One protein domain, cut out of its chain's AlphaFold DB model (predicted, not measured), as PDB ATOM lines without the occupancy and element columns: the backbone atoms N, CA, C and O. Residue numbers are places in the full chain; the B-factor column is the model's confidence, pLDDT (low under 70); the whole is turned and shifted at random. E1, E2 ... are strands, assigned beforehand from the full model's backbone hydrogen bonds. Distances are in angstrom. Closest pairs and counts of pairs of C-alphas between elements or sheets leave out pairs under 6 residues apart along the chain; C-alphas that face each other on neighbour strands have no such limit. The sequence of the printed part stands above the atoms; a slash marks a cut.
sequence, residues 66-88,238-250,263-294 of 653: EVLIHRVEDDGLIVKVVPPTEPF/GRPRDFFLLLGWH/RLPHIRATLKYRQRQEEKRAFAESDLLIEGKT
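This is residues 66 to 88, 238 to 250 and 263 to 294 of the 653 residues of the protein "VWFA domain-containing protein" of Zopfia rhizophila CBS 207.26 (UniProt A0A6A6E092). Two antiparallel sheets form a small sandwich: E1, E2 and E3 face the long hairpin E4 and E5, whose turn, residues 274 to 279, sticks out. The 68 printed residues, all strand in class, have five named strands, in sheet orders E1 E2 E3 and E4 E5. The whole is loose, with radius of gyration of the C-alphas 13.9 A and spans of 43 by 22 by 18 A.

E1, residues 66 to 71, and E2, residues 76 to 82, form a hairpin; N 68 and O 80 are 2.9 A apart. E3, residues 243 to 246, is antiparallel to E2, with N 77 and O 245 2.8 A apart. E4, residues 266 to 275, and E5, residues 278 to 287, form another hairpin, with N 269 and O 284 2.8 A apart. These N and O pairs are within hydrogen-bond range. The closest C-alphas of E1 and E5, Val 67 and Phe 283, are 5.5 A apart.

E1 begins at C-alpha 66 (37.387, -14.180, -3.915); E5, 30.3 A long, ends at C-alpha 287 (53.987, -8.922, 2.339).

The printed part has two cuts: between residues 88 and 238, with 149 residues not printed, the C-alphas across the cut are 13.0 A apart, and between residues 250 and 263, with 12 residues not printed, they are 15.8 A apart. Nineteen residues, among them 288 to 293, have pLDDT under 70.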
ATOM      1  N   GLU A  66      36.390 -14.838  -4.756       90.81
ATOM      2  CA  GLU A  66      37.387 -14.180  -3.915       90.81
ATOM      3  C   GLU A  66      38.696 -14.982  -3.936       90.81
ATOM      4  O   GLU A  66      38.698 -16.215  -4.010       90.81
ATOM      5  N   VAL A  67      39.826 -14.278  -3.865       90.12
ATOM      6  CA  VAL A  67      41.144 -14.873  -3.625       90.12
ATOM      7  C   VAL A  67      41.600 -14.412  -2.250       90.12
ATOM      8  O   VAL A  67      41.482 -13.234  -1.929       90.12
ATOM      9  N   LEU A  68      42.140 -15.321  -1.445       90.69
ATOM     10  CA  LEU A  68      42.703 -15.011  -0.132       90.69
ATOM     11  C   LEU A  68      44.121 -15.559  -0.031       90.69
ATOM     12  O   LEU A  68      44.413 -16.640  -0.539       90.69
ATOM     13  N   ILE A  69      44.992 -14.831   0.665       88.88
ATOM     14  CA  ILE A  69      46.337 -15.288   1.014       88.88
ATOM     15  C   ILE A  69      46.437 -15.360   2.535       88.88
ATOM     16  O   ILE A  69      46.230 -14.367   3.233       88.88
ATOM     17  N   HIS A  70      46.786 -16.539   3.034       88.19
ATOM     18  CA  HIS A  70      47.044 -16.816   4.438       88.19
ATOM     19  C   HIS A  70      48.492 -17.248   4.620       88.19
ATOM     20  O   HIS A  70      49.040 -18.006   3.816       88.19
ATOM     21  N   ARG A  71      49.116 -16.772   5.695       82.44
ATOM     22  CA  ARG A  71      50.492 -17.133   6.038       82.44
ATOM     23  C   ARG A  71      50.508 -18.316   6.997       82.44
ATOM     24  O   ARG A  71      49.629 -18.436   7.849       82.44
ATOM     25  N   VAL A  72      51.512 -19.166   6.834       80.12
ATOM     26  CA  VAL A  72      51.784 -20.344   7.657       80.12
ATOM     27  C   VAL A  72      53.211 -20.227   8.201       80.12
ATOM     28  O   VAL A  72      54.031 -19.481   7.662       80.12
ATOM     29  N   GLU A  73      53.498 -20.937   9.289       73.00
ATOM     30  CA  GLU A  73      54.860 -21.123   9.802       73.00
ATOM     31  C   GLU A  73      55.783 -21.770   8.743       73.00
ATOM     32  O   GLU A  73      55.326 -22.257   7.706       73.00
ATOM     33  N   ASP A  74      57.097 -21.740   8.991       67.31
ATOM     34  CA  ASP A  74      58.131 -22.339   8.129       67.31
ATOM     35  C   ASP A  74      58.040 -21.951   6.641       67.31
ATOM     36  O   ASP A  74      58.188 -22.777   5.740       67.31
ATOM     37  N   ASP A  75      57.817 -20.658   6.380       72.62
ATOM     38  CA  ASP A  75      57.797 -20.067   5.034       72.62
ATOM     39  C   ASP A  75      56.682 -20.614   4.110       72.62
ATOM     40  O   ASP A  75      56.747 -20.495   2.881       72.62
ATOM     41  N   GLY A  76      55.627 -21.179   4.707       80.62
ATOM     42  CA  GLY A  76      54.431 -21.642   4.011       80.62
ATOM     43  C   GLY A  76      53.423 -20.531   3.685       80.62
ATOM     44  O   GLY A  76      53.222 -19.570   4.437       80.62
ATOM     45  N   LEU A  77      52.722 -20.699   2.565       86.81
ATOM     46  CA  LEU A  77      51.634 -19.836   2.113       86.81
ATOM     47  C   LEU A  77      50.426 -20.685   1.711       86.81
ATOM     48  O   LEU A  77      50.572 -21.661   0.977       86.81
ATOM     49  N   ILE A  78      49.228 -20.292   2.139       88.44
ATOM     50  CA  ILE A  78      47.970 -20.870   1.660       88.44
ATOM     51  C   ILE A  78      47.254 -19.823   0.809       88.44
ATOM     52  O   ILE A  78      46.903 -18.754   1.303       88.44
ATOM     53  N   VAL A  79      47.020 -20.134  -0.464       88.88
ATOM     54  CA  VAL A  79      46.205 -19.307  -1.366       88.88
ATOM     55  C   VAL A  79      44.852 -19.985  -1.512       88.88
ATOM     56  O   VAL A  79      44.798 -21.090  -2.043       88.88
ATOM     57  N   LYS A  80      43.770 -19.362  -1.043       91.62
ATOM     58  CA  LYS A  80      42.403 -19.884  -1.195       91.62
ATOM     59  C   LYS A  80      41.711 -19.207  -2.368       91.62
ATOM     60  O   LYS A  80      41.883 -18.004  -2.567       91.62
ATOM     61  N   VAL A  81      40.901 -19.960  -3.103       89.38
ATOM     62  CA  VAL A  81      39.964 -19.414  -4.095       89.38
ATOM     63  C   VAL A  81      38.564 -19.823  -3.680       89.38
ATOM     64  O   VAL A  81      38.230 -21.009  -3.702       89.38
ATOM     65  N   VAL A  82      37.762 -18.834  -3.300       89.38
ATOM     66  CA  VAL A  82      36.413 -18.996  -2.758       89.38
ATOM     67  C   VAL A  82      35.411 -18.581  -3.838       89.38
ATOM     68  O   VAL A  82      35.264 -17.387  -4.094       89.38
ATOM     69  N   PRO A  83      34.757 -19.527  -4.536       85.19
ATOM     70  CA  PRO A  83      33.718 -19.194  -5.500       85.19
ATOM     71  C   PRO A  83      32.382 -18.858  -4.817       85.19
ATOM     72  O   PRO A  83      32.122 -19.362  -3.720       85.19
ATOM     73  N   PRO A  84      31.493 -18.110  -5.499       81.12
ATOM     74  CA  PRO A  84      30.099 -17.937  -5.083       81.12
ATOM     75  C   PRO A  84      29.425 -19.294  -4.823       81.12
ATOM     76  O   PRO A  84      29.696 -20.268  -5.528       81.12
ATOM     77  N   THR A  85      28.542 -19.389  -3.826       76.25
ATOM     78  CA  THR A  85      27.863 -20.649  -3.449       76.25
ATOM     79  C   THR A  85      26.699 -21.026  -4.366       76.25
ATOM     80  O   THR A  85      26.414 -22.220  -4.511       76.25
ATOM     81  N   GLU A  86      26.075 -20.029  -5.001       65.25
ATOM     82  CA  GLU A  86      24.901 -20.149  -5.872       65.25
ATOM     83  C   GLU A  86      24.983 -19.186  -7.079       65.25
ATOM     84  O   GLU A  86      25.629 -18.137  -6.996       65.25
ATOM     85  N   PRO A  87      24.342 -19.515  -8.217       62.69
ATOM     86  CA  PRO A  87      24.273 -18.648  -9.389       62.69
ATOM     87  C   PRO A  87      23.195 -17.563  -9.240       62.69
ATOM     88  O   PRO A  87      22.019 -17.861  -9.044       62.69
ATOM     89  N   PHE A  88      23.558 -16.296  -9.451       57.47
ATOM     90  CA  PHE A  88      22.579 -15.205  -9.487       57.47
ATOM     91  C   PHE A  88      21.754 -15.224 -10.794       57.47
ATOM     92  O   PHE A  88      22.285 -15.057 -11.902       57.47
ATOM     93  N   GLY A 238      30.372 -22.909  -4.897       76.12
ATOM     94  CA  GLY A 238      30.753 -23.392  -3.561       76.12
ATOM     95  C   GLY A 238      31.830 -24.490  -3.515       76.12
ATOM     96  O   GLY A 238      31.940 -25.192  -2.509       76.12
ATOM     97  N   ARG A 239      32.630 -24.676  -4.577       81.31
ATOM     98  CA  ARG A 239      33.733 -25.656  -4.635       81.31
ATOM     99  C   ARG A 239      35.097 -24.955  -4.730       81.31
ATOM    100  O   ARG A 239      35.519 -24.628  -5.843       81.31
ATOM    101  N   PRO A 240      35.801 -24.740  -3.602       85.75
ATOM    102  CA  PRO A 240      37.036 -23.955  -3.575       85.75
ATOM    103  C   PRO A 240      38.195 -24.567  -4.377       85.75
ATOM    104  O   PRO A 240      38.181 -25.750  -4.743       85.75
ATOM    105  N   ARG A 241      39.212 -23.744  -4.657       87.75
ATOM    106  CA  ARG A 241      40.503 -24.150  -5.245       87.75
ATOM    107  C   ARG A 241      41.636 -23.526  -4.442       87.75
ATOM    108  O   ARG A 241      42.052 -22.403  -4.695       87.75
ATOM    109  N   ASP A 242      42.118 -24.273  -3.469       90.12
ATOM    110  CA  ASP A 242      43.093 -23.822  -2.494       90.12
ATOM    111  C   ASP A 242      44.449 -24.493  -2.739       90.12
ATOM    112  O   ASP A 242      44.528 -25.690  -3.033       90.12
ATOM    113  N   PHE A 243      45.523 -23.742  -2.530       86.62
ATOM    114  CA  PHE A 243      46.906 -24.149  -2.755       86.62
ATOM    115  C   PHE A 243      47.709 -23.969  -1.480       86.62
ATOM    116  O   PHE A 243      47.545 -22.972  -0.785       86.62
ATOM    117  N   PHE A 244      48.608 -24.910  -1.206       89.19
ATOM    118  CA  PHE A 244      49.708 -24.713  -0.269       89.19
ATOM    119  C   PHE A 244      50.994 -24.561  -1.082       89.19
ATOM    120  O   PHE A 244      51.263 -25.369  -1.971       89.19
ATOM    121  N   LEU A 245      51.763 -23.516  -0.795       84.75
ATOM    122  CA  LEU A 245      53.033 -23.201  -1.437       84.75
ATOM    123  C   LEU A 245      54.103 -23.099  -0.350       84.75
ATOM    124  O   LEU A 245      53.909 -22.392   0.636       84.75
ATOM    125  N   LEU A 246      55.235 -23.772  -0.543       81.19
ATOM    126  CA  LEU A 246      56.408 -23.644   0.319       81.19
ATOM    127  C   LEU A 246      57.433 -22.738  -0.368       81.19
ATOM    128  O   LEU A 246      57.846 -23.016  -1.497       81.19
ATOM    129  N   LEU A 247      57.837 -21.649   0.288       75.19
ATOM    130  CA  LEU A 247      58.741 -20.666  -0.304       75.19
ATOM    131  C   LEU A 247      60.208 -21.043  -0.053       75.19
ATOM    132  O   LEU A 247      60.724 -20.958   1.058       75.19
ATOM    133  N   GLY A 248      60.903 -21.444  -1.120       66.31
ATOM    134  CA  GLY A 248      62.340 -21.713  -1.084       66.31
ATOM    135  C   GLY A 248      63.166 -20.425  -1.102       66.31
ATOM    136  O   GLY A 248      63.344 -19.818  -2.156       66.31
ATOM    137  N   TRP A 249      63.708 -20.024   0.048       62.25
ATOM    138  CA  TRP A 249      64.596 -18.862   0.156       62.25
ATOM    139  C   TRP A 249      66.046 -19.200  -0.212       62.25
ATOM    140  O   TRP A 249      66.624 -20.144   0.325       62.25
ATOM    141  N   HIS A 250      66.685 -18.367  -1.041       56.25
ATOM    142  CA  HIS A 250      68.150 -18.362  -1.125       56.25
ATOM    143  C   HIS A 250      68.726 -17.784   0.185       56.25
ATOM    144  O   HIS A 250      68.197 -16.767   0.653       56.25
ATOM    145  N   ARG A 263      62.361  -2.868   0.872       49.88
ATOM    146  CA  ARG A 263      61.944  -3.854  -0.144       49.88
ATOM    147  C   ARG A 263      61.612  -5.181   0.531       49.88
ATOM    148  O   ARG A 263      62.392  -6.128   0.463       49.88
ATOM    149  N   LEU A 264      60.462  -5.234   1.198       54.91
ATOM    150  CA  LEU A 264      59.925  -6.511   1.656       54.91
ATOM    151  C   LEU A 264      59.507  -7.325   0.413       54.91
ATOM    152  O   LEU A 264      58.915  -6.756  -0.507       54.91
ATOM    153  N   PRO A 265      59.831  -8.625   0.337       65.56
ATOM    154  CA  PRO A 265      59.359  -9.478  -0.743       65.56
ATOM    155  C   PRO A 265      57.833  -9.623  -0.656       65.56
ATOM    156  O   PRO A 265      57.286  -9.987   0.385       65.56
ATOM    157  N   HIS A 266      57.156  -9.305  -1.754       72.81
ATOM    158  CA  HIS A 266      55.703  -9.175  -1.843       72.81
ATOM    159  C   HIS A 266      55.138 -10.244  -2.782       72.81
ATOM    160  O   HIS A 266      55.689 -10.463  -3.863       72.81
ATOM    161  N   ILE A 267      54.036 -10.890  -2.395       79.69
ATOM    162  CA  ILE A 267      53.304 -11.831  -3.249       79.69
ATOM    163  C   ILE A 267      51.935 -11.259  -3.594       79.69
ATOM    164  O   ILE A 267      51.143 -10.939  -2.710       79.69
ATOM    165  N   ARG A 268      51.636 -11.239  -4.896       84.50
ATOM    166  CA  ARG A 268      50.295 -11.047  -5.448       84.50
ATOM    167  C   ARG A 268      49.810 -12.366  -6.044       84.50
ATOM    168  O   ARG A 268      50.435 -12.891  -6.962       84.50
ATOM    169  N   ALA A 269      48.684 -12.877  -5.561       87.06
ATOM    170  CA  ALA A 269      47.930 -13.927  -6.237       87.06
ATOM    171  C   ALA A 269      46.885 -13.272  -7.150       87.06
ATOM    172  O   ALA A 269      46.234 -12.305  -6.758       87.06
ATOM    173  N   THR A 270      46.707 -13.773  -8.372       87.44
ATOM    174  CA  THR A 270      45.691 -13.262  -9.305       87.44
ATOM    175  C   THR A 270      44.984 -14.420  -9.990       87.44
ATOM    176  O   THR A 270      45.580 -15.165 -10.762       87.44
ATOM    177  N   LEU A 271      43.689 -14.543  -9.719       88.69
ATOM    178  CA  LEU A 271      42.776 -15.420 -10.427       88.69
ATOM    179  C   LEU A 271      42.246 -14.687 -11.661       88.69
ATOM    180  O   LEU A 271      41.604 -13.646 -11.536       88.69
ATOM    181  N   LYS A 272      42.467 -15.264 -12.842       84.44
ATOM    182  CA  LYS A 272      41.790 -14.897 -14.094       84.44
ATOM    183  C   LYS A 272      40.766 -16.001 -14.376       84.44
ATOM    184  O   LYS A 272      41.148 -17.169 -14.435       84.44
ATOM    185  N   TYR A 273      39.484 -15.665 -14.502       80.31
ATOM    186  CA  TYR A 273      38.416 -16.638 -14.752       80.31
ATOM    187  C   TYR A 273      37.374 -16.079 -15.720       80.31
ATOM    188  O   TYR A 273      37.266 -14.870 -15.899       80.31
ATOM    189  N   ARG A 274      36.605 -16.962 -16.360       72.50
ATOM    190  CA  ARG A 274      35.487 -16.574 -17.224       72.50
ATOM    191  C   ARG A 274      34.179 -16.983 -16.563       72.50
ATOM    192  O   ARG A 274      34.007 -18.154 -16.237       72.50
ATOM    193  N   GLN A 275      33.267 -16.033 -16.389       71.56
ATOM    194  CA  GLN A 275      31.904 -16.288 -15.928       71.56
ATOM    195  C   GLN A 275      30.952 -15.857 -17.047       71.56
ATOM    196  O   GLN A 275      30.939 -14.697 -17.450       71.56
ATOM    197  N   ARG A 276      30.178 -16.803 -17.596       66.88
ATOM    198  CA  ARG A 276      29.403 -16.599 -18.837       66.88
ATOM    199  C   ARG A 276      30.328 -16.110 -19.973       66.88
ATOM    200  O   ARG A 276      31.236 -16.841 -20.358       66.88
ATOM    201  N   GLN A 277      30.122 -14.897 -20.492       53.91
ATOM    202  CA  GLN A 277      30.940 -14.286 -21.554       53.91
ATOM    203  C   GLN A 277      31.974 -13.269 -21.035       53.91
ATOM    204  O   GLN A 277      32.737 -12.720 -21.825       53.91
ATOM    205  N   GLU A 278      32.021 -13.011 -19.727       53.50
ATOM    206  CA  GLU A 278      32.872 -11.977 -19.133       53.50
ATOM    207  C   GLU A 278      34.157 -12.589 -18.562       53.50
ATOM    208  O   GLU A 278      34.116 -13.575 -17.820       53.50
ATOM    209  N   GLU A 279      35.314 -12.010 -18.904       73.56
ATOM    210  CA  GLU A 279      36.559 -12.274 -18.179       73.56
ATOM    211  C   GLU A 279      36.556 -11.447 -16.894       73.56
ATOM    212  O   GLU A 279      36.507 -10.218 -16.928       73.56
ATOM    213  N   LYS A 280      36.639 -12.136 -15.761       80.50
ATOM    214  CA  LYS A 280      36.711 -11.546 -14.433       80.50
ATOM    215  C   LYS A 280      38.063 -11.831 -13.797       80.50
ATOM    216  O   LYS A 280      38.742 -12.818 -14.102       80.50
ATOM    217  N   ARG A 281      38.465 -10.937 -12.897       85.19
ATOM    218  CA  ARG A 281      39.728 -11.032 -12.168       85.19
ATOM    219  C   ARG A 281      39.493 -10.791 -10.691       85.19
ATOM    220  O   ARG A 281      38.818  -9.840 -10.317       85.19
ATOM    221  N   ALA A 282      40.090 -11.643  -9.874       86.25
ATOM    222  CA  ALA A 282      40.155 -11.482  -8.433       86.25
ATOM    223  C   ALA A 282      41.617 -11.598  -8.005       86.25
ATOM    224  O   ALA A 282      42.388 -12.346  -8.609       86.25
ATOM    225  N   PHE A 283      42.028 -10.840  -6.996       90.38
ATOM    226  CA  PHE A 283      43.416 -10.816  -6.557       90.38
ATOM    227  C   PHE A 283      43.512 -10.636  -5.049       90.38
ATOM    228  O   PHE A 283      42.603 -10.112  -4.411       90.38
ATOM    229  N   ALA A 284      44.642 -11.068  -4.504       86.88
ATOM    230  CA  ALA A 284      45.033 -10.821  -3.128       86.88
ATOM    231  C   ALA A 284      46.530 -10.543  -3.071       86.88
ATOM    232  O   ALA A 284      47.295 -11.010  -3.918       86.88
ATOM    233  N   GLU A 285      46.938  -9.797  -2.055       86.62
ATOM    234  CA  GLU A 285      48.314  -9.364  -1.843       86.62
ATOM    235  C   GLU A 285      48.749  -9.662  -0.408       86.62
ATOM    236  O   GLU A 285      47.937  -9.631   0.520       86.62
ATOM    237  N   SER A 286      50.029  -9.979  -0.220       80.25
ATOM    238  CA  SER A 286      50.611 -10.219   1.099       80.25
ATOM    239  C   SER A 286      52.112  -9.935   1.105       80.25
ATOM    240  O   SER A 286      52.856 -10.431   0.253       80.25
ATOM    241  N   ASP A 287      52.567  -9.170   2.098       75.25
ATOM    242  CA  ASP A 287      53.987  -8.922   2.339       75.25
ATOM    243  C   ASP A 287      54.593 -10.055   3.172       75.25
ATOM    244  O   ASP A 287      54.167 -10.332   4.297       75.25
ATOM    245  N   LEU A 288      55.652 -10.689   2.664       68.38
ATOM    246  CA  LEU A 288      56.262 -11.868   3.287       68.38
ATOM    247  C   LEU A 288      57.072 -11.575   4.561       68.38
ATOM    248  O   LEU A 288      57.680 -12.486   5.122       68.38
ATOM    249  N   LEU A 289      57.046 -10.348   5.079       62.97
ATOM    250  CA  LEU A 289      57.708  -9.970   6.335       62.97
ATOM    251  C   LEU A 289      56.800  -9.221   7.322       62.97
ATOM    252  O   LEU A 289      57.281  -8.768   8.355       62.97
ATOM    253  N   ILE A 290      55.497  -9.129   7.038       60.47
ATOM    254  CA  ILE A 290      54.494  -8.564   7.952       60.47
ATOM    255  C   ILE A 290      53.557  -9.696   8.410       60.47
ATOM    256  O   ILE A 290      53.299 -10.645   7.659       60.47
ATOM    257  N   GLU A 291      53.082  -9.629   9.656       60.22
ATOM    258  CA  GLU A 291      52.044 -10.532  10.166       60.22
ATOM    259  C   GLU A 291      50.734 -10.316   9.388       60.22
ATOM    260  O   GLU A 291      50.277  -9.189   9.206       60.22
ATOM    261  N   GLY A 292      50.142 -11.405   8.895       63.66
ATOM    262  CA  GLY A 292      48.920 -11.389   8.085       63.66
ATOM    263  C   GLY A 292      47.810 -12.246   8.693       63.66
ATOM    264  O   GLY A 292      47.984 -12.834   9.757       63.66
ATOM    265  N   LYS A 293      46.666 -12.369   8.001       68.31
ATOM    266  CA  LYS A 293      45.570 -13.260   8.428       68.31
ATOM    267  C   LYS A 293      46.039 -14.723   8.473       68.31
ATOM    268  O   LYS A 293      46.174 -15.366   7.432       68.31
ATOM    269  N   THR A 294      46.216 -15.265   9.671       78.00
ATOM    270  CA  THR A 294      46.456 -16.694   9.913       78.00
ATOM    271  C   THR A 294      45.145 -17.482   9.898       78.00
ATOM    272  O   THR A 294      44.099 -16.959  10.284       78.00
TER     273      THR A 294